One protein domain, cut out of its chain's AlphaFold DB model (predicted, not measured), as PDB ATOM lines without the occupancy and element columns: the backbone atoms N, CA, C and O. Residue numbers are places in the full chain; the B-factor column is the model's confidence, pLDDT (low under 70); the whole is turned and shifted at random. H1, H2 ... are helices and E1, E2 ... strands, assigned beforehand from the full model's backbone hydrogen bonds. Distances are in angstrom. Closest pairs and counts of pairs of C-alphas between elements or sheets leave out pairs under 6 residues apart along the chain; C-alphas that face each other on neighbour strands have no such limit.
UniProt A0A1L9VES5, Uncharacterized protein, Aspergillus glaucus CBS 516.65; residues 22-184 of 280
ATOM      1  N   SER A  22     146.780 127.659 161.092       55.38
ATOM      2  CA  SER A  22     146.433 128.582 162.170       55.38
ATOM      3  C   SER A  22     147.561 129.564 162.501       55.38
ATOM      4  O   SER A  22     147.301 130.695 162.902       55.38
ATOM      5  N   LYS A  23     148.826 129.180 162.284       62.56
ATOM      6  CA  LYS A  23     149.989 130.050 162.514       62.56
ATOM      7  C   LYS A  23     150.189 131.107 161.422       62.56
ATOM      8  O   LYS A  23     150.786 132.139 161.706       62.56
ATOM      9  N   LEU A  24     149.728 130.847 160.196       63.00
ATOM     10  CA  LEU A  24     149.854 131.763 159.050       63.00
ATOM     11  C   LEU A  24     148.614 132.628 158.848       63.00
ATOM     12  O   LEU A  24     148.740 133.796 158.490       63.00
ATOM     13  N   ALA A  25     147.429 132.063 159.070       63.38
ATOM     14  CA  ALA A  25     146.173 132.787 158.931       63.38
ATOM     15  C   ALA A  25     145.927 133.757 160.101       63.38
ATOM     16  O   ALA A  25     145.279 134.784 159.907       63.38
ATOM     17  N   GLY A  26     146.487 133.465 161.281       75.19
ATOM     18  CA  GLY A  26     146.229 134.221 162.503       75.19
ATOM     19  C   GLY A  26     144.849 133.920 163.099       75.19
ATOM     20  O   GLY A  26     144.143 133.006 162.663       75.19
ATOM     21  N   GLU A  27     144.474 134.697 164.117       85.81
ATOM     22  CA  GLU A  27     143.159 134.618 164.778       85.81
ATOM     23  C   GLU A  27     142.076 135.426 164.039       85.81
ATOM     24  O   GLU A  27     140.896 135.342 164.378       85.81
ATOM     25  N   ASP A  28     142.471 136.172 163.006       90.44
ATOM     26  CA  ASP A  28     141.627 137.104 162.267       90.44
ATOM     27  C   ASP A  28     141.199 136.545 160.906       90.44
ATOM     28  O   ASP A  28     141.873 135.717 160.294       90.44
ATOM     29  N   CYS A  29     140.067 137.027 160.387       91.31
ATOM     30  CA  CYS A  29     139.568 136.615 159.078       91.31
ATOM     31  C   CYS A  29     140.600 136.976 158.016       91.31
ATOM     32  O   CYS A  29     140.917 138.152 157.822       91.31
ATOM     33  N   TRP A  30     141.077 135.991 157.263       90.88
ATOM     34  CA  TRP A  30     142.105 136.214 156.253       90.88
ATOM     35  C   TRP A  30     141.653 137.274 155.227       90.88
ATOM     36  O   TRP A  30     142.424 138.162 154.841       90.88
ATOM     37  N   ALA A  31     140.362 137.267 154.873       91.06
ATOM     38  CA  ALA A  31     139.776 138.206 153.922       91.06
ATOM     39  C   ALA A  31     139.654 139.643 154.470       91.06
ATOM     40  O   ALA A  31     140.141 140.574 153.827       91.06
ATOM     41  N   CYS A  32     139.030 139.843 155.639       90.75
ATOM     42  CA  CYS A  32     138.672 141.187 156.135       90.75
ATOM     43  C   CYS A  32     139.246 141.578 157.509       90.75
ATOM     44  O   CYS A  32     138.986 142.687 157.964       90.75
ATOM     45  N   GLY A  33     139.981 140.691 158.178       90.00
ATOM     46  CA  GLY A  33     140.621 140.943 159.474       90.00
ATOM     47  C   GLY A  33     139.697 140.859 160.698       90.00
ATOM     48  O   GLY A  33     140.095 141.255 161.783       90.00
ATOM     49  N   ARG A  34     138.448 140.395 160.551       89.81
ATOM     50  CA  ARG A  34     137.482 140.305 161.665       89.81
ATOM     51  C   ARG A  34     137.518 138.975 162.407       89.81
ATOM     52  O   ARG A  34     137.802 137.942 161.812       89.81
ATOM     53  N   THR A  35     137.083 139.017 163.661       90.62
ATOM     54  CA  THR A  35     136.811 137.860 164.520       90.62
ATOM     55  C   THR A  35     135.313 137.790 164.876       90.62
ATOM     56  O   THR A  35     134.626 138.815 164.810       90.62
ATOM     57  N   PRO A  36     134.765 136.611 165.238       93.12
ATOM     58  CA  PRO A  36     135.418 135.299 165.231       93.12
ATOM     59  C   PRO A  36     135.625 134.756 163.809       93.12
ATOM     60  O   PRO A  36     134.979 135.206 162.859       93.12
ATOM     61  N   VAL A  37     136.525 133.781 163.686       93.38
ATOM     62  CA  VAL A  37     136.794 133.053 162.441       93.38
ATOM     63  C   VAL A  37     136.471 131.575 162.568       93.38
ATOM     64  O   VAL A  37     136.524 131.003 163.659       93.38
ATOM     65  N   HIS A  38     136.172 130.965 161.430       91.94
ATOM     66  CA  HIS A  38     135.984 129.535 161.264       91.94
ATOM     67  C   HIS A  38     136.906 129.018 160.161       91.94
ATOM     68  O   HIS A  38     137.223 129.741 159.213       91.94
ATOM     69  N   GLU A  39     137.333 127.766 160.300       90.81
ATOM     70  CA  GLU A  39     138.005 127.036 159.229       90.81
ATOM     71  C   GLU A  39     136.985 126.716 158.135       90.81
ATOM     72  O   GLU A  39     136.073 125.912 158.320       90.81
ATOM     73  N   TYR A  40     137.144 127.363 156.989       90.88
ATOM     74  CA  TYR A  40     136.322 127.164 155.810       90.88
ATOM     75  C   TYR A  40     137.066 126.289 154.802       90.88
ATOM     76  O   TYR A  40     138.182 126.622 154.399       90.88
ATOM     77  N   ARG A  41     136.451 125.180 154.372       91.31
ATOM     78  CA  ARG A  41     137.028 124.307 153.339       91.31
ATOM     79  C   ARG A  41     136.747 124.870 151.955       91.31
ATOM     80  O   ARG A  41     135.599 125.052 151.567       91.31
ATOM     81  N   MET A  42     137.806 125.099 151.193       89.62
ATOM     82  CA  MET A  42     137.723 125.731 149.878       89.62
ATOM     83  C   MET A  42     137.223 124.780 148.789       89.62
ATOM     84  O   MET A  42     136.521 125.203 147.872       89.62
ATOM     85  N   ILE A  43     137.598 123.503 148.873       90.25
ATOM     86  CA  ILE A  43     137.175 122.446 147.954       90.25
ATOM     87  C   ILE A  43     136.320 121.453 148.730       90.25
ATOM     88  O   ILE A  43     136.792 120.865 149.703       90.25
ATOM     89  N   SER A  44     135.077 121.262 148.289       89.38
ATOM     90  CA  SER A  44     134.188 120.249 148.857       89.38
ATOM     91  C   SER A  44     134.657 118.837 148.498       89.38
ATOM     92  O   SER A  44     135.139 118.601 147.387       89.38
ATOM     93  N   ASP A  45     134.451 117.891 149.414       88.75
ATOM     94  CA  ASP A  45     134.704 116.464 149.184       88.75
ATOM     95  C   ASP A  45     133.829 115.905 148.042       88.75
ATOM     96  O   ASP A  45     134.242 114.985 147.336       88.75
ATOM     97  N   ASP A  46     132.664 116.519 147.810       87.69
ATOM     98  CA  ASP A  46     131.715 116.159 146.750       87.69
ATOM     99  C   ASP A  46     131.975 116.896 145.420       87.69
ATOM    100  O   ASP A  46     131.186 116.800 144.474       87.69
ATOM    101  N   ASP A  47     133.060 117.671 145.312       87.38
ATOM    102  CA  ASP A  47     133.345 118.413 144.090       87.38
ATOM    103  C   ASP A  47     133.807 117.475 142.962       87.38
ATOM    104  O   ASP A  47     134.902 116.906 142.973       87.38
ATOM    105  N   ALA A  48     132.972 117.370 141.927       85.38
ATOM    106  CA  ALA A  48     133.199 116.526 140.755       85.38
ATOM    107  C   ALA A  48     134.548 116.775 140.040       85.38
ATOM    108  O   ALA A  48     135.030 115.907 139.309       85.38
ATOM    109  N   GLN A  49     135.178 117.941 140.228       85.06
ATOM    110  CA  GLN A  49     136.445 118.294 139.578       85.06
ATOM    111  C   GLN A  49     137.683 117.799 140.325       85.06
ATOM    112  O   GLN A  49     138.765 117.780 139.735       85.06
ATOM    113  N   VAL A  50     137.552 117.365 141.583       88.81
ATOM    114  CA  VAL A  50     138.684 116.923 142.419       88.81
ATOM    115  C   VAL A  50     139.510 115.853 141.717       88.81
ATOM    116  O   VAL A  50     140.735 115.950 141.659       88.81
ATOM    117  N   GLU A  51     138.850 114.856 141.132       86.62
ATOM    118  CA  GLU A  51     139.535 113.751 140.461       86.62
ATOM    119  C   GLU A  51     140.315 114.221 139.224       86.62
ATOM    120  O   GLU A  51     141.418 113.749 138.943       86.62
ATOM    121  N   ILE A  52     139.778 115.203 138.498       84.81
ATOM    122  CA  ILE A  52     140.437 115.791 137.328       84.81
ATOM    123  C   ILE A  52     141.668 116.588 137.770       84.81
ATOM    124  O   ILE A  52     142.742 116.461 137.176       84.81
ATOM    125  N   TRP A  53     141.541 117.381 138.834       87.38
ATOM    126  CA  TRP A  53     142.641 118.165 139.384       87.38
ATOM    127  C   TRP A  53     143.771 117.294 139.922       87.38
ATOM    128  O   TRP A  53     144.935 117.592 139.652       87.38
ATOM    129  N   ARG A  54     143.448 116.181 140.588       88.56
ATOM    130  CA  ARG A  54     144.436 115.179 141.012       88.56
ATOM    131  C   ARG A  54     145.163 114.555 139.826       88.56
ATOM    132  O   ARG A  54     146.389 114.535 139.811       88.56
ATOM    133  N   LYS A  55     144.436 114.125 138.788       87.00
ATOM    134  CA  LYS A  55     145.038 113.560 137.561       87.00
ATOM    135  C   LYS A  55     145.982 114.531 136.854       87.00
ATOM    136  O   LYS A  55     146.964 114.101 136.256       87.00
ATOM    137  N   ARG A  56     145.697 115.833 136.929       82.56
ATOM    138  CA  ARG A  56     146.558 116.895 136.387       82.56
ATOM    139  C   ARG A  56     147.673 117.340 137.341       82.56
ATOM    140  O   ARG A  56     148.464 118.199 136.967       82.56
ATOM    141  N   GLY A  57     147.737 116.785 138.551       85.88
ATOM    142  CA  GLY A  57     148.704 117.175 139.574       85.88
ATOM    143  C   GLY A  57     148.501 118.594 140.109       85.88
ATOM    144  O   GLY A  57     149.444 119.171 140.631       85.88
ATOM    145  N   LEU A  58     147.303 119.173 139.963       84.94
ATOM    146  CA  LEU A  58     146.952 120.495 140.506       84.94
ATOM    147  C   LEU A  58     146.628 120.428 142.005       84.94
ATOM    148  O   LEU A  58     146.710 121.434 142.707       84.94
ATOM    149  N   ILE A  59     146.254 119.236 142.478       87.56
ATOM    150  CA  ILE A  59     146.019 118.898 143.881       87.56
ATOM    151  C   ILE A  59     146.768 117.607 144.177       87.56
ATOM    152  O   ILE A  59     146.500 116.577 143.558       87.56
ATOM    153  N   ASP A  60     147.678 117.664 145.139       86.75
ATOM    154  CA  ASP A  60     148.483 116.544 145.629       86.75
ATOM    155  C   ASP A  60     148.328 116.324 147.146       86.75
ATOM    156  O   ASP A  60     149.046 115.522 147.740       86.75
ATOM    157  N   PHE A  61     147.360 117.002 147.769       86.38
ATOM    158  CA  PHE A  61     147.075 116.938 149.200       86.38
ATOM    159  C   PHE A  61     145.692 116.316 149.490       86.38
ATOM    160  O   PHE A  61     144.790 116.354 148.641       86.38
ATOM    161  N   PRO A  62     145.503 115.732 150.689       89.88
ATOM    162  CA  PRO A  62     144.189 115.303 151.175       89.88
ATOM    163  C   PRO A  62     143.224 116.492 151.314       89.88
ATOM    164  O   PRO A  62     143.644 117.559 151.741       89.88
ATOM    165  N   LEU A  63     141.938 116.348 150.976       90.62
ATOM    166  CA  LEU A  63     140.982 117.473 151.052       90.62
ATOM    167  C   LEU A  63     140.580 117.846 152.487       90.62
ATOM    168  O   LEU A  63     140.130 118.964 152.727       90.62
ATOM    169  N   ASP A  64     140.777 116.934 153.432       90.25
ATOM    170  CA  ASP A  64     140.675 117.152 154.876       90.25
ATOM    171  C   ASP A  64     141.948 117.779 155.469       90.25
ATOM    172  O   ASP A  64     141.999 118.074 156.663       90.25
ATOM    173  N   SER A  65     142.979 117.996 154.646       86.38
ATOM    174  CA  SER A  65     144.206 118.667 155.056       86.38
ATOM    175  C   SER A  65     143.953 120.148 155.332       86.38
ATOM    176  O   SER A  65     143.182 120.785 154.607       86.38
ATOM    177  N   PRO A  66     144.711 120.745 156.269       83.44
ATOM    178  CA  PRO A  66     144.777 122.189 156.422       83.44
ATOM    179  C   PRO A  66     145.045 122.925 155.100       83.44
ATOM    180  O   PRO A  66     144.525 124.007 154.916       83.44
ATOM    181  N   LEU A  67     145.742 122.312 154.132       82.31
ATOM    182  CA  LEU A  67     146.019 122.884 152.798       82.31
ATOM    183  C   LEU A  67     144.780 123.139 151.907       82.31
ATOM    184  O   LEU A  67     144.924 123.584 150.764       82.31
ATOM    185  N   ASN A  68     143.587 122.792 152.386       88.69
ATOM    186  CA  ASN A  68     142.306 123.084 151.752       88.69
ATOM    187  C   ASN A  68     141.469 124.091 152.565       88.69
ATOM    188  O   ASN A  68     140.251 124.160 152.377       88.69
ATOM    189  N   THR A  69     142.062 124.809 153.522       88.31
ATOM    190  CA  THR A  69     141.319 125.576 154.527       88.31
ATOM    191  C   THR A  69     141.695 127.050 154.544       88.31
ATOM    192  O   THR A  69     142.833 127.452 154.353       88.31
ATOM    193  N   ILE A  70     140.717 127.907 154.809       89.19
ATOM    194  CA  ILE A  70     140.951 129.324 155.081       89.19
ATOM    195  C   ILE A  70     140.166 129.756 156.305       89.19
ATOM    196  O   ILE A  70     139.023 129.360 156.497       89.19
ATOM    197  N   HIS A  71     140.756 130.629 157.114       91.44
ATOM    198  CA  HIS A  71     140.046 131.266 158.213       91.44
ATOM    199  C   HIS A  71     139.196 132.429 157.699       91.44
ATOM    200  O   HIS A  71     139.722 133.477 157.307       91.44
ATOM    201  N   LEU A  72     137.874 132.263 157.712       92.00
ATOM    202  CA  LEU A  72     136.914 133.300 157.337       92.00
ATOM    203  C   LEU A  72     135.978 133.609 158.506       92.00
ATOM    204  O   LEU A  72     135.600 132.731 159.271       92.00
ATOM    205  N   CYS A  73     135.582 134.873 158.644       93.44
ATOM    206  CA  CYS A  73     134.443 135.227 159.493       93.44
ATOM    207  C   CYS A  73     133.124 134.843 158.787       93.44
ATOM    208  O   CYS A  73     133.100 134.875 157.549       93.44
ATOM    209  N   PRO A  74     132.013 134.632 159.521       93.69
ATOM    210  CA  PRO A  74     130.732 134.189 158.949       93.69
ATOM    211  C   PRO A  74     130.233 135.006 157.742       93.69
ATOM    212  O   PRO A  74     129.718 134.459 156.769       93.69
ATOM    213  N   ASP A  75     130.439 136.327 157.754       92.56
ATOM    214  CA  ASP A  75     130.053 137.190 156.630       92.56
ATOM    215  C   ASP A  75     130.883 136.925 155.361       92.56
ATOM    216  O   ASP A  75     130.356 136.977 154.252       92.56
ATOM    217  N   CYS A  76     132.195 136.703 155.501       92.38
ATOM    218  CA  CYS A  76     133.083 136.462 154.362       92.38
ATOM    219  C   CYS A  76     132.889 135.054 153.810       92.38
ATOM    220  O   CYS A  76     132.927 134.891 152.598       92.38
ATOM    221  N   GLU A  77     132.639 134.082 154.686       92.38
ATOM    222  CA  GLU A  77     132.205 132.736 154.314       92.38
ATOM    223  C   GLU A  77     130.919 132.795 153.480       92.38
ATOM    224  O   GLU A  77     130.918 132.367 152.330       92.38
ATOM    225  N   THR A  78     129.876 133.467 153.981       91.81
ATOM    226  CA  THR A  78     128.606 133.639 153.251       91.81
ATOM    227  C   THR A  78     128.809 134.319 151.893       91.81
ATOM    228  O   THR A  78     128.194 133.941 150.900       91.81
ATOM    229  N   GLN A  79     129.674 135.337 151.820       90.75
ATOM    230  CA  GLN A  79     129.972 136.027 150.561       90.75
ATOM    231  C   GLN A  79     130.794 135.187 149.579       90.75
ATOM    232  O   GLN A  79     130.681 135.392 148.365       90.75
ATOM    233  N   PHE A  80     131.637 134.289 150.087       89.50
ATOM    234  CA  PHE A  80     132.424 133.371 149.277       89.50
ATOM    235  C   PHE A  80     131.539 132.266 148.689       89.50
ATOM    236  O   PHE A  80     131.612 131.999 147.486       89.50
ATOM    237  N   ASP A  81     130.650 131.704 149.513       88.94
ATOM    238  CA  ASP A  81     129.784 130.564 149.193       88.94
ATOM    239  C   ASP A  81     128.436 130.953 148.557       88.94
ATOM    240  O   ASP A  81     127.523 130.141 148.429       88.94
ATOM    241  N   MET A  82     128.270 132.212 148.128       87.06
ATOM    242  CA  MET A  82     127.034 132.613 147.446       87.06
ATOM    243  C   MET A  82     126.760 131.730 146.211       87.06
ATOM    244  O   MET A  82     127.685 131.366 145.488       87.06
ATOM    245  N   PRO A  83     125.499 131.366 145.935       79.38
ATOM    246  CA  PRO A  83     125.181 130.431 144.862       79.38
ATOM    247  C   PRO A  83     125.621 130.948 143.487       79.38
ATOM    248  O   PRO A  83     125.776 132.152 143.264       79.38
ATOM    249  N   ASP A  84     125.806 130.013 142.552       69.75
ATOM    250  CA  ASP A  84     126.273 130.296 141.196       69.75
ATOM    251  C   ASP A  84     125.504 131.456 140.544       69.75
ATOM    252  O   ASP A  84     124.275 131.484 140.498       69.75
ATOM    253  N   GLY A  85     126.255 132.434 140.032       69.94
ATOM    254  CA  GLY A  85     125.704 133.650 139.429       69.94
ATOM    255  C   GLY A  85     125.593 134.842 140.384       69.94
ATOM    256  O   GLY A  85     125.436 135.965 139.907       69.94
ATOM    257  N   CYS A  86     125.760 134.646 141.693       79.88
ATOM    258  CA  CYS A  86     125.930 135.715 142.675       79.88
ATOM    259  C   CYS A  86     127.321 135.605 143.305       79.88
ATOM    260  O   CYS A  86     127.594 134.688 144.069       79.88
ATOM    261  N   PHE A  87     128.213 136.549 143.003       81.94
ATOM    262  CA  PHE A  87     129.551 136.581 143.598       81.94
ATOM    263  C   PHE A  87     129.626 137.709 144.617       81.94
ATOM    264  O   PHE A  87     129.292 138.852 144.311       81.94
ATOM    265  N   GLY A  88     130.042 137.388 145.840       88.06
ATOM    266  CA  GLY A  88     130.234 138.380 146.901       88.06
ATOM    267  C   GLY A  88     131.693 138.713 147.061       88.06
ATOM    268  O   GLY A  88     132.067 139.879 147.040       88.06
ATOM    269  N   PHE A  89     132.509 137.672 147.160       88.62
ATOM    270  CA  PHE A  89     133.928 137.763 147.432       88.62
ATOM    271  C   PHE A  89     134.701 136.800 146.530       88.62
ATOM    272  O   PHE A  89     134.358 135.624 146.425       88.62
ATOM    273  N   ILE A  90     135.748 137.308 145.879       91.81
ATOM    274  CA  ILE A  90     136.670 136.514 145.064       91.81
ATOM    275  C   ILE A  90     138.127 136.856 145.374       91.81
ATOM    276  O   ILE A  90     138.460 137.935 145.877       91.81
ATOM    277  N   LEU A  91     139.000 135.923 145.006       92.38
ATOM    278  CA  LEU A  91     140.442 136.004 145.176       92.38
ATOM    279  C   LEU A  91     141.091 136.153 143.804       92.38
ATOM    280  O   LEU A  91     141.028 135.236 142.991       92.38
ATOM    281  N   ILE A  92     141.702 137.304 143.536       92.44
ATOM    282  CA  ILE A  92     142.353 137.567 142.253       92.44
ATOM    283  C   ILE A  92     143.863 137.379 142.419       92.44
ATOM    284  O   ILE A  92     144.471 138.075 143.230       92.44
ATOM    285  N   PRO A  93     144.480 136.463 141.666       92.62
ATOM    286  CA  PRO A  93     145.930 136.312 141.625       92.62
ATOM    287  C   PRO A  93     146.624 137.608 141.218       92.62
ATOM    288  O   PRO A  93     146.221 138.228 140.237       92.62
ATOM    289  N   GLU A  94     147.693 137.985 141.916       91.06
ATOM    290  CA  GLU A  94     148.518 139.133 141.501       91.06
ATOM    291  C   GLU A  94     149.679 138.730 140.593       91.06
ATOM    292  O   GLU A  94     149.949 139.377 139.586       91.06
ATOM    293  N   ASP A  95     150.378 137.645 140.926       88.19
ATOM    294  CA  ASP A  95     151.567 137.225 140.185       88.19
ATOM    295  C   ASP A  95     151.221 136.163 139.139       88.19
ATOM    296  O   ASP A  95     151.399 134.961 139.345       88.19
ATOM    297  N   MET A  96     150.730 136.609 137.984       85.88
ATOM    298  CA  MET A  96     150.391 135.724 136.864       85.88
ATOM    299  C   MET A  96     151.545 134.774 136.484       85.88
ATOM    300  O   MET A  96     151.301 133.617 136.120       85.88
ATOM    301  N   TYR A  97     152.801 135.224 136.578       84.00
ATOM    302  CA  TYR A  97     153.966 134.412 136.222       84.00
ATOM    303  C   TYR A  97     154.193 133.280 137.219       84.00
ATOM    304  O   TYR A  97     154.482 132.155 136.801       84.00
ATOM    305  N   PHE A  98     154.019 133.552 138.512       86.06
ATOM    306  CA  PHE A  98     154.047 132.530 139.550       86.06
ATOM    307  C   PHE A  98     153.028 131.426 139.253       86.06
ATOM    308  O   PHE A  98     153.406 130.261 139.145       86.06
ATOM    309  N   PHE A  99     151.769 131.797 139.012       84.56
ATOM    310  CA  PHE A  99     150.689 130.832 138.779       84.56
ATOM    311  C   PHE A  99     150.812 130.079 137.455       84.56
ATOM    312  O   PHE A  99     150.387 128.931 137.366       84.56
ATOM    313  N   THR A 100     151.416 130.681 136.431       83.00
ATOM    314  CA  THR A 100     151.676 129.991 135.157       83.00
ATOM    315  C   THR A 100     152.823 128.986 135.295       83.00
ATOM    316  O   THR A 100     152.785 127.900 134.720       83.00
ATOM    317  N   ARG A 101     153.864 129.328 136.063       80.31
ATOM    318  CA  ARG A 101     155.057 128.487 136.242       80.31
ATOM    319  C   ARG A 101     154.862 127.382 137.280       80.31
ATOM    320  O   ARG A 101     155.515 126.338 137.199       80.31
ATOM    321  N   TYR A 102     153.999 127.624 138.260       77.56
ATOM    322  CA  TYR A 102     153.756 126.750 139.402       77.56
ATOM    323  C   TYR A 102     152.253 126.502 139.570       77.56
ATOM    324  O   TYR A 102     151.640 127.035 140.491       77.56
ATOM    325  N   PRO A 103     151.649 125.701 138.672       73.81
ATOM    326  CA  PRO A 103     150.215 125.432 138.713       73.81
ATOM    327  C   PRO A 103     149.783 124.544 139.885       73.81
ATOM    328  O   PRO A 103     148.634 124.584 140.315       73.81
ATOM    329  N   ALA A 104     150.726 123.767 140.414       71.00
ATOM    330  CA  ALA A 104     150.585 122.994 141.634       71.00
ATOM    331  C   ALA A 104     151.308 123.713 142.777       71.00
ATOM    332  O   ALA A 104     152.359 124.330 142.532       71.00
ATOM    333  N   PRO A 105     150.807 123.615 144.016       64.00
ATOM    334  CA  PRO A 105     151.503 124.201 145.141       64.00
ATOM    335  C   PRO A 105     152.867 123.514 145.307       64.00
ATOM    336  O   PRO A 105     153.003 122.299 145.184       64.00
ATOM    337  N   LYS A 106     153.919 124.306 145.532       63.56
ATOM    338  CA  LYS A 106     155.281 123.786 145.709       63.56
ATOM    339  C   LYS A 106     155.761 124.032 147.123       63.56
ATOM    340  O   LYS A 106     155.638 125.135 147.654       63.56
ATOM    341  N   LYS A 107     156.394 123.010 147.699       61.19
ATOM    342  CA  LYS A 107     157.148 123.145 148.943       61.19
ATOM    343  C   LYS A 107     158.339 124.071 148.681       61.19
ATOM    344  O   LYS A 107     159.262 123.702 147.954       61.19
ATOM    345  N   ASN A 108     158.311 125.284 149.230       58.28
ATOM    346  CA  ASN A 108     159.489 126.137 149.270       58.28
ATOM    347  C   ASN A 108     160.432 125.561 150.341       58.28
ATOM    348  O   ASN A 108     160.021 125.455 151.500       58.28
ATOM    349  N   PRO A 109     161.680 125.202 149.995       52.12
ATOM    350  CA  PRO A 109     162.628 124.637 150.953       52.12
ATOM    351  C   PRO A 109     162.954 125.578 152.122       52.12
ATOM    352  O   PRO A 109     163.406 125.100 153.155       52.12
ATOM    353  N   ASN A 110     162.701 126.886 151.985       53.19
ATOM    354  CA  ASN A 110     163.081 127.889 152.979       53.19
ATOM    355  C   ASN A 110     161.900 128.531 153.728       53.19
ATOM    356  O   ASN A 110     162.152 129.242 154.692       53.19
ATOM    357  N   ASN A 111     160.644 128.350 153.290       55.69
ATOM    358  CA  ASN A 111     159.530 129.172 153.799       55.69
ATOM    359  C   ASN A 111     158.141 128.498 153.803       55.69
ATOM    360  O   ASN A 111     157.134 129.190 153.921       55.69
ATOM    361  N   GLY A 112     158.058 127.168 153.660       62.62
ATOM    362  CA  GLY A 112     156.771 126.456 153.642       62.62
ATOM    363  C   GLY A 112     156.134 126.319 152.257       62.62
ATOM    364  O   GLY A 112     156.778 126.569 151.244       62.62
ATOM    365  N   MET A 113     154.880 125.876 152.165       62.25
ATOM    366  CA  MET A 113     154.160 125.933 150.885       62.25
ATOM    367  C   MET A 113     153.770 127.387 150.608       62.25
ATOM    368  O   MET A 113     153.227 128.062 151.477       62.25
ATOM    369  N   VAL A 114     154.115 127.889 149.419       65.25
ATOM    370  CA  VAL A 114     153.667 129.205 148.954       65.25
ATOM    371  C   VAL A 114     152.661 128.958 147.844       65.25
ATOM    372  O   VAL A 114     153.007 128.418 146.796       65.25
ATOM    373  N   GLY A 115     151.419 129.351 148.094       75.19
ATOM    374  CA  GLY A 115     150.300 129.307 147.160       75.19
ATOM    375  C   GLY A 115     150.148 130.572 146.326       75.19
ATOM    376  O   GLY A 115     149.245 130.647 145.498       75.19
ATOM    377  N   GLY A 116     151.016 131.566 146.534       87.06
ATOM    378  CA  GLY A 116     151.050 132.836 145.810       87.06
ATOM    379  C   GLY A 116     150.407 134.000 146.572       87.06
ATOM    380  O   GLY A 116     150.072 133.897 147.753       87.06
ATOM    381  N   ARG A 117     150.272 135.142 145.889       90.56
ATOM    382  CA  ARG A 117     149.676 136.372 146.434       90.56
ATOM    383  C   ARG A 117     148.352 136.678 145.757       90.56
ATOM    384  O   ARG A 117     148.251 136.614 144.530       90.56
ATOM    385  N   TYR A 118     147.376 137.067 146.566       92.31
ATOM    386  CA  TYR A 118     146.006 137.282 146.134       92.31
ATOM    387  C   TYR A 118     145.498 138.641 146.592       92.31
ATOM    388  O   TYR A 118     145.584 139.018 147.765       92.31
ATOM    389  N   ARG A 119     144.907 139.355 145.644       92.44
ATOM    390  CA  ARG A 119     144.045 140.501 145.884       92.44
ATOM    391  C   ARG A 119     142.669 140.013 146.296       92.44
ATOM    392  O   ARG A 119     142.144 139.046 145.744       92.44
ATOM    393  N   ARG A 120     142.056 140.714 147.239       92.12
ATOM    394  CA  ARG A 120     140.708 140.416 147.725       92.12
ATOM    395  C   ARG A 120     139.738 141.381 147.067       92.12
ATOM    396  O   ARG A 120     139.902 142.591 147.200       92.12
ATOM    397  N   VAL A 121     138.753 140.859 146.338       90.75
ATOM    398  CA  VAL A 121     137.769 141.683 145.624       90.75
ATOM    399  C   VAL A 121     136.368 141.342 146.102       90.75
ATOM    400  O   VAL A 121     135.917 140.205 145.984       90.75
ATOM    401  N   PHE A 122     135.692 142.351 146.651       90.31
ATOM    402  CA  PHE A 122     134.318 142.265 147.130       90.31
ATOM    403  C   PHE A 122     133.386 142.907 146.102       90.31
ATOM    404  O   PHE A 122     133.423 144.119 145.897       90.31
ATOM    405  N   LEU A 123     132.576 142.082 145.449       88.19
ATOM    406  CA  LEU A 123     131.661 142.464 144.375       88.19
ATOM    407  C   LEU A 123     130.314 142.948 144.922       88.19
ATOM    408  O   LEU A 123     129.733 143.894 144.402       88.19
ATOM    409  N   ASN A 124     129.844 142.382 146.038       84.56
ATOM    410  CA  ASN A 124     128.574 142.778 146.659       84.56
ATOM    411  C   ASN A 124     128.751 143.761 147.835       84.56
ATOM    412  O   ASN A 124     128.051 143.694 148.844       84.56
ATOM    413  N   GLY A 125     129.713 144.678 147.696       78.38
ATOM    414  CA  GLY A 125     130.104 145.623 148.740       78.38
ATOM    415  C   GLY A 125     131.033 145.009 149.789       78.38
ATOM    416  O   GLY A 125     130.976 143.821 150.101       78.38
ATOM    417  N   SER A 126     131.925 145.832 150.346       66.75
ATOM    418  CA  SER A 126     132.790 145.383 151.436       66.75
ATOM    419  C   SER A 126     131.958 145.109 152.690       66.75
ATOM    420  O   SER A 126     131.008 145.857 152.954       66.75
ATOM    421  N   PRO A 127     132.350 144.135 153.530       68.00
ATOM    422  CA  PRO A 127     131.778 144.039 154.859       68.00
ATOM    423  C   PRO A 127     131.918 145.382 155.582       68.00
ATOM    424  O   PRO A 127     132.940 146.065 155.449       68.00
ATOM    425  N   SER A 128     130.874 145.763 156.319       66.12
ATOM    426  CA  SER A 128     130.617 147.111 156.854       66.12
ATOM    427  C   SER A 128     131.738 147.715 157.709       66.12
ATOM    428  O   SER A 128     131.712 148.914 157.969       66.12
ATOM    429  N   TYR A 129     132.718 146.914 158.128       59.81
ATOM    430  CA  TYR A 129     133.770 147.298 159.067       59.81
ATOM    431  C   TYR A 129     135.197 147.181 158.511       59.81
ATOM    432  O   TYR A 129     136.169 147.222 159.259       59.81
ATOM    433  N   SER A 130     135.348 146.995 157.202       60.12
ATOM    434  CA  SER A 130     136.670 146.747 156.625       60.12
ATOM    435  C   SER A 130     137.442 148.057 156.448       60.12
ATOM    436  O   SER A 130     136.990 148.939 155.712       60.12
ATOM    437  N   GLN A 131     138.618 148.188 157.072       61.59
ATOM    438  CA  GLN A 131     139.551 149.266 156.731       61.59
ATOM    439  C   GLN A 131     139.981 149.061 155.272       61.59
ATOM    440  O   GLN A 131     140.654 148.083 154.947       61.59
ATOM    441  N   LYS A 132     139.530 149.940 154.367       58.84
ATOM    442  CA  LYS A 132     139.720 149.792 152.910       58.84
ATOM    443  C   LYS A 132     141.184 149.581 152.508       58.84
ATOM    444  O   LYS A 132     141.442 148.850 151.556       58.84
ATOM    445  N   GLU A 133     142.107 150.192 153.243       58.03
ATOM    446  CA  GLU A 133     143.552 150.133 153.004       58.03
ATOM    447  C   GLU A 133     144.122 148.716 153.185       58.03
ATOM    448  O   GLU A 133     145.024 148.312 152.448       58.03
ATOM    449  N   ASP A 134     143.544 147.910 154.084       66.31
ATOM    450  CA  ASP A 134     143.994 146.532 154.291       66.31
ATOM    451  C   ASP A 134     143.450 145.577 153.218       66.31
ATOM    452  O   ASP A 134     144.084 144.573 152.926       66.31
ATOM    453  N   ILE A 135     142.323 145.875 152.557       76.56
ATOM    454  CA  ILE A 135     141.762 144.990 151.514       76.56
ATOM    455  C   ILE A 135     142.574 145.056 150.213       76.56
ATOM    456  O   ILE A 135     142.752 144.031 149.550       76.56
ATOM    457  N   SER A 136     143.078 146.238 149.844       77.69
ATOM    458  CA  SER A 136     143.813 146.433 148.586       77.69
ATOM    459  C   SER A 136     145.184 145.765 148.570       77.69
ATOM    460  O   SER A 136     145.690 145.440 147.499       77.69
ATOM    461  N   THR A 137     145.791 145.556 149.738       88.19
ATOM    462  CA  THR A 137     147.126 144.963 149.838       88.19
ATOM    463  C   THR A 137     147.052 143.470 149.514       88.19
ATOM    464  O   THR A 137     146.292 142.754 150.155       88.19
ATOM    465  N   PRO A 138     147.809 142.928 148.554       91.12
ATOM    466  CA  PRO A 138     147.733 141.498 148.279       91.12
ATOM    467  C   PRO A 138     148.269 140.668 149.443       91.12
ATOM    468  O   PRO A 138     149.406 140.892 149.876       91.12
ATOM    469  N   LYS A 139     147.474 139.697 149.908       89.50
ATOM    470  CA  LYS A 139     147.851 138.772 150.984       89.50
ATOM    471  C   LYS A 139     148.442 137.494 150.417       89.50
ATOM    472  O   LYS A 139     148.017 137.001 149.372       89.50
ATOM    473  N   GLU A 140     149.443 136.981 151.115       86.38
ATOM    474  CA  GLU A 140     149.984 135.659 150.838       86.38
ATOM    475  C   GLU A 140     148.977 134.597 151.268       86.38
ATOM    476  O   GLU A 140     148.330 134.696 152.314       86.38
ATOM    477  N   TRP A 141     148.841 133.591 150.419       83.12
ATOM    478  CA  TRP A 141     148.075 132.397 150.701       83.12
ATOM    479  C   TRP A 141     149.030 131.214 150.564       83.12
ATOM    480  O   TRP A 141     149.644 131.061 149.505       83.12
ATOM    481  N   PRO A 142     149.220 130.395 151.605       69.50
ATOM    482  CA  PRO A 142     150.210 129.320 151.563       69.50
ATOM    483  C   PRO A 142     149.770 128.094 150.743       69.50
ATOM    484  O   PRO A 142     150.596 127.287 150.327       69.50
ATOM    485  N   GLU A 143     148.475 127.948 150.496       75.38
ATOM    486  CA  GLU A 143     147.862 126.703 150.025       75.38
ATOM    487  C   GLU A 143     147.473 126.677 148.539       75.38
ATOM    488  O   GLU A 143     147.897 127.506 147.736       75.38
ATOM    489  N   ALA A 144     146.697 125.669 148.143       73.62
ATOM    490  CA  ALA A 144     146.481 125.349 146.745       73.62
ATOM    491  C   ALA A 144     145.705 126.432 145.983       73.62
ATOM    492  O   ALA A 144     144.564 126.759 146.326       73.62
ATOM    493  N   PRO A 145     146.267 126.932 144.872       80.31
ATOM    494  CA  PRO A 145     145.688 128.058 144.161       80.31
ATOM    495  C   PRO A 145     144.397 127.705 143.426       80.31
ATOM    496  O   PRO A 145     143.571 128.574 143.163       80.31
ATOM    497  N   ILE A 146     144.197 126.424 143.106       86.19
ATOM    498  CA  ILE A 146     143.125 125.963 142.223       86.19
ATOM    499  C   ILE A 146     141.723 126.320 142.731       86.19
ATOM    500  O   ILE A 146     140.875 126.706 141.928       86.19
ATOM    501  N   ALA A 147     141.479 126.250 144.041       79.31
ATOM    502  CA  ALA A 147     140.160 126.529 144.602       79.31
ATOM    503  C   ALA A 147     139.794 128.015 144.463       79.31
ATOM    504  O   ALA A 147     138.732 128.370 143.947       79.31
ATOM    505  N   ALA A 148     140.736 128.882 144.844       84.81
ATOM    506  CA  ALA A 148     140.636 130.326 144.685       84.81
ATOM    507  C   ALA A 148     140.487 130.719 143.204       84.81
ATOM    508  O   ALA A 148     139.592 131.485 142.835       84.81
ATOM    509  N   LEU A 149     141.330 130.138 142.345       89.44
ATOM    510  CA  LEU A 149     141.354 130.384 140.907       89.44
ATOM    511  C   LEU A 149     140.060 129.976 140.218       89.44
ATOM    512  O   LEU A 149     139.534 130.756 139.426       89.44
ATOM    513  N   ARG A 150     139.514 128.794 140.531       87.81
ATOM    514  CA  ARG A 150     138.242 128.337 139.964       87.81
ATOM    515  C   ARG A 150     137.152 129.366 140.208       87.81
ATOM    516  O   ARG A 150     136.453 129.746 139.269       87.81
ATOM    517  N   ARG A 151     137.016 129.823 141.453       87.06
ATOM    518  CA  ARG A 151     135.971 130.773 141.831       87.06
ATOM    519  C   ARG A 151     136.127 132.095 141.089       87.06
ATOM    520  O   ARG A 151     135.160 132.612 140.538       87.06
ATOM    521  N   ALA A 152     137.354 132.599 141.000       91.06
ATOM    522  CA  ALA A 152     137.648 133.814 140.253       91.06
ATOM    523  C   ALA A 152     137.384 133.655 138.743       91.06
ATOM    524  O   ALA A 152     136.827 134.552 138.117       91.06
ATOM    525  N   MET A 153     137.700 132.502 138.148       90.81
ATOM    526  CA  MET A 153     137.441 132.230 136.729       90.81
ATOM    527  C   MET A 153     135.951 132.133 136.398       90.81
ATOM    528  O   MET A 153     135.557 132.542 135.306       90.81
ATOM    529  N   GLN A 154     135.110 131.642 137.316       88.94
ATOM    530  CA  GLN A 154     133.655 131.617 137.113       88.94
ATOM    531  C   GLN A 154     133.084 133.028 136.887       88.94
ATOM    532  O   GLN A 154     132.154 133.188 136.095       88.94
ATOM    533  N   VAL A 155     133.689 134.065 137.484       90.75
ATOM    534  CA  VAL A 155     133.277 135.469 137.299       90.75
ATOM    535  C   VAL A 155     133.371 135.914 135.842       90.75
ATOM    536  O   VAL A 155     132.529 136.700 135.404       90.75
ATOM    537  N   LEU A 156     134.328 135.386 135.067       89.62
ATOM    538  CA  LEU A 156     134.492 135.718 133.644       89.62
ATOM    539  C   LEU A 156     133.261 135.354 132.799       89.62
ATOM    540  O   LEU A 156     133.060 135.931 131.737       89.62
ATOM    541  N   GLY A 157     132.442 134.405 133.261       86.88
ATOM    542  CA  GLY A 157     131.191 134.019 132.609       86.88
ATOM    543  C   GLY A 157     129.971 134.830 133.050       86.88
ATOM    544  O   GLY A 157     128.857 134.479 132.672       86.88
ATOM    545  N   THR A 158     130.140 135.867 133.878       88.00
ATOM    546  CA  THR A 158     129.026 136.560 134.549       88.00
ATOM    547  C   THR A 158     129.024 138.066 134.309       88.00
ATOM    548  O   THR A 158     129.986 138.640 133.803       88.00
ATOM    549  N   LEU A 159     127.943 138.736 134.722       85.25
ATOM    550  CA  LEU A 159     127.814 140.197 134.627       85.25
ATOM    551  C   LEU A 159     128.834 140.948 135.504       85.25
ATOM    552  O   LEU A 159     129.210 142.072 135.176       85.25
ATOM    553  N   TYR A 160     129.345 140.305 136.561       85.56
ATOM    554  CA  TYR A 160     130.371 140.856 137.452       85.56
ATOM    555  C   TYR A 160     131.749 140.993 136.789       85.56
ATOM    556  O   TYR A 160     132.633 141.662 137.323       85.56
ATOM    557  N   MET A 161     131.941 140.425 135.594       87.94
ATOM    558  CA  MET A 161     133.173 140.567 134.816       87.94
ATOM    559  C   MET A 161     133.565 142.043 134.590       87.94
ATOM    560  O   MET A 161     134.750 142.367 134.493       87.94
ATOM    561  N   ILE A 162     132.589 142.950 134.506       86.88
ATOM    562  CA  ILE A 162     132.841 144.384 134.306       86.88
ATOM    563  C   ILE A 162     133.428 145.026 135.576       86.88
ATOM    564  O   ILE A 162     134.237 145.949 135.474       86.88
ATOM    565  N   GLU A 163     133.080 144.512 136.756       87.94
ATOM    566  CA  GLU A 163     133.418 145.103 138.055       87.94
ATOM    567  C   GLU A 163     134.853 144.798 138.508       87.94
ATOM    568  O   GLU A 163     135.460 145.603 139.207       87.94
ATOM    569  N   ILE A 164     135.444 143.685 138.061       89.50
ATOM    570  CA  ILE A 164     136.796 143.263 138.480       89.50
ATOM    571  C   ILE A 164     137.945 144.020 137.783       89.50
ATOM    572  O   ILE A 164     139.110 143.829 138.124       89.50
ATOM    573  N   GLY A 165     137.648 144.896 136.816       91.00
ATOM    574  CA  GLY A 165     138.657 145.651 136.057       91.00
ATOM    575  C   GLY A 165     139.297 144.862 134.902       91.00
ATOM    576  O   GLY A 165     139.086 143.663 134.743       91.00
ATOM    577  N   ASN A 166     140.028 145.549 134.014       92.81
ATOM    578  CA  ASN A 166     140.629 144.936 132.812       92.81
ATOM    579  C   ASN A 166     141.822 144.027 133.137       92.81
ATOM    580  O   ASN A 166     141.967 142.966 132.540       92.81
ATOM    581  N   GLU A 167     142.664 144.444 134.081       91.62
ATOM    582  CA  GLU A 167     143.854 143.693 134.486       91.62
ATOM    583  C   GLU A 167     143.468 142.322 135.049       91.62
ATOM    584  O   GLU A 167     143.925 141.301 134.549       91.62
ATOM    585  N   ALA A 168     142.548 142.282 136.018       91.88
ATOM    586  CA  ALA A 168     142.084 141.024 136.588       91.88
ATOM    587  C   ALA A 168     141.446 140.109 135.538       91.88
ATOM    588  O   ALA A 168     141.684 138.904 135.544       91.88
ATOM    589  N   ARG A 169     140.665 140.672 134.605       93.44
ATOM    590  CA  ARG A 169     140.106 139.913 133.476       93.44
ATOM    591  C   ARG A 169     141.193 139.272 132.627       93.44
ATOM    592  O   ARG A 169     141.061 138.105 132.273       93.44
ATOM    593  N   TYR A 170     142.244 140.022 132.309       92.25
ATOM    594  CA  TYR A 170     143.373 139.514 131.543       92.25
ATOM    595  C   TYR A 170     144.097 138.398 132.304       92.25
ATOM    596  O   TYR A 170     144.274 137.312 131.760       92.25
ATOM    597  N   THR A 171     144.426 138.624 133.579       90.75
ATOM    598  CA  THR A 171     145.087 137.630 134.438       90.75
ATOM    599  C   THR A 171     144.270 136.346 134.544       90.75
ATOM    600  O   THR A 171     144.788 135.257 134.316       90.75
ATOM    601  N   LEU A 172     142.974 136.452 134.842       92.38
ATOM    602  CA  LEU A 172     142.097 135.288 134.969       92.38
ATOM    603  C   LEU A 172     141.866 134.592 133.627       92.38
ATOM    604  O   LEU A 172     141.796 133.368 133.593       92.38
ATOM    605  N   GLY A 173     141.772 135.346 132.529       91.00
ATOM    606  CA  GLY A 173     141.670 134.795 131.181       91.00
ATOM    607  C   GLY A 173     142.915 134.000 130.796       91.00
ATOM    608  O   GLY A 173     142.794 132.899 130.275       91.00
ATOM    609  N   TRP A 174     144.100 134.511 131.130       89.19
ATOM    610  CA  TRP A 174     145.369 133.826 130.893       89.19
ATOM    611  C   TRP A 174     145.516 132.558 131.736       89.19
ATOM    612  O   TRP A 174     145.944 131.519 131.244       89.19
ATOM    613  N   LEU A 175     145.133 132.626 133.014       89.56
ATOM    614  CA  LEU A 175     145.173 131.476 133.918       89.56
ATOM    615  C   LEU A 175     144.067 130.461 133.624       89.56
ATOM    616  O   LEU A 175     144.152 129.321 134.074       89.56
ATOM    617  N   LYS A 176     143.040 130.832 132.858       87.94
ATOM    618  CA  LYS A 176     141.968 129.912 132.497       87.94
ATOM    619  C   LYS A 176     142.512 128.705 131.743       87.94
ATOM    620  O   LYS A 176     142.148 127.602 132.091       87.94
ATOM    621  N   ASP A 177     143.408 128.857 130.781       81.31
ATOM    622  CA  ASP A 177     143.872 127.705 129.996       81.31
ATOM    623  C   ASP A 177     144.664 126.656 130.812       81.31
ATOM    624  O   ASP A 177     144.370 125.466 130.683       81.31
ATOM    625  N   PRO A 178     145.630 127.031 131.681       80.00
ATOM    626  CA  PRO A 178     146.366 126.049 132.478       80.00
ATOM    627  C   PRO A 178     145.551 125.393 133.605       80.00
ATOM    628  O   PRO A 178     145.892 124.287 134.024       80.00
ATOM    629  N   TYR A 179     144.493 126.044 134.103       80.81
ATOM    630  CA  TYR A 179     143.726 125.561 135.264       80.81
ATOM    631  C   TYR A 179     142.308 125.102 134.923       80.81
ATOM    632  O   TYR A 179     141.767 124.212 135.582       80.81
ATOM    633  N   ALA A 180     141.696 125.686 133.899       73.62
ATOM    634  CA  ALA A 180     140.431 125.234 133.356       73.62
ATOM    635  C   ALA A 180     140.654 124.088 132.364       73.62
ATOM    636  O   ALA A 180     141.757 123.656 132.023       73.62
ATOM    637  N   TYR A 181     139.548 123.489 131.968       66.69
ATOM    638  CA  TYR A 181     139.523 122.303 131.141       66.69
ATOM    639  C   TYR A 181     140.202 122.521 129.784       66.69
ATOM    640  O   TYR A 181     139.892 123.480 129.085       66.69
ATOM    641  N   ASN A 182     140.996 121.549 129.324       64.06
ATOM    642  CA  ASN A 182     140.891 121.190 127.919       64.06
ATOM    643  C   ASN A 182     139.462 120.673 127.702       64.06
ATOM    644  O   ASN A 182     139.043 119.729 128.376       64.06
ATOM    645  N   ASP A 183     138.722 121.307 126.796       61.75
ATOM    646  CA  ASP A 183     137.316 121.023 126.478       61.75
ATOM    647  C   ASP A 183     137.063 119.519 126.239       61.75
ATOM    648  O   ASP A 183     135.985 118.995 126.518       61.75
ATOM    649  N   LYS A 184     138.096 118.797 125.790       70.19
ATOM    650  CA  LYS A 184     138.092 117.344 125.615       70.19
ATOM    651  C   LYS A 184     137.901 116.565 126.923       70.19
ATOM    652  O   LYS A 184     137.038 115.693 126.968       70.19
TER     653      LYS A 184
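What this domain is: This is residues 22 to 184 of the 280 residues of an uncharacterized protein of Aspergillus glaucus CBS 516.65 (UniProt A0A1L9VES5). A ribbon of two strands, E3 and E6, runs through the body with E3 near its middle; H6 and H8 pack on E3 at a steep angle to each other, and H4 lies side by side with H8. A second ribbon, E1 and E2, lies on the other side of the body from H8, H3 joins the two ribbons, and the hairpin E4 and E5 is at the rim. The printed part has 163 residues, with eight named helices and six named strands in the order H1 E1 H2 E2 H3 E3 H4 E4 E5 E6 H5 H6 H7 H8, in the mixed class of helices and strands; its three sheets are antiparallel pairs. It is compact, with a radius of gyration of the C-alphas of 15.0 A, and rounded, spanning 43 by 36 by 30 A.

How they stand to each other: H1, residues 22 to 25, comes closest to E2, residues 69 to 72, at the C-alphas of Ala 25 and His 71, 6.4 A. E1, residues 38 to 41, is antiparallel to E2, with N 40 and O 70 at 2.8 A. H2, residues 50 to 55, touches no helix. H3, residues 74 to 80, comes closest to E3, residues 89 to 93, at the C-alphas of Phe 80 and Phe 89, 5.0 A. E3 is antiparallel to E6, residues 117 to 122, with N 92 and O 119 at 2.8 A. H4, residues 96 to 101, touches H8, residues 165 to 179, at a shallow tilt of 10 degrees, the same way; the closest C-alphas, of Met 96 and Thr 171, are 6.1 A apart. E4, residues 106 to 108, forms an antiparallel hairpin with E5, residues 112 to 114, with N 108 and O 112 at 2.8 A. H5, residues 132 to 136, comes closest to E6 at the C-alphas of Arg 120 and Ile 135, 6.0 A. H6, residues 145 to 155, comes closest to E3 at the C-alphas of Ile 90 and Ala 152, 5.6 A. H6 touches H8 at a steep tilt of 55 degrees, opposite ways, closest at the C-alphas of Met 153 and Leu 172, 5.8 A. H7, residues 159 to 162, is close to but not clearly touching H6. Every O i to N i+4 pair is within hydrogen-bond range in H2, H3 and H4, against 6 of 7 in H6, 9 of 11 in H8 and 0 of 1 in H5, which has 1 of 2 O i to N i+3 pairs within range; H1 and H7 are too short for an O i to N i+4 pair.

Where its parts are: H1 begins at C-alpha 22 (146.433, 128.582, 162.170). E3 is 13.4 A long and E6 16.5 A. H6 is 16.0 A long, and H8, 20.7 A, ends at C-alpha 179 (143.726, 125.561, 135.264).

The domain as a whole: The C-alphas farthest apart, of Tyr 129 and Lys 184, are 45.1 A apart. The printed part has no cut; H1 to E1 and H2 to E2 are long links. Mean pLDDT of the printed part is 82.8, with 29 residues under 70, among them residues 105 to 114 and 126 to 134.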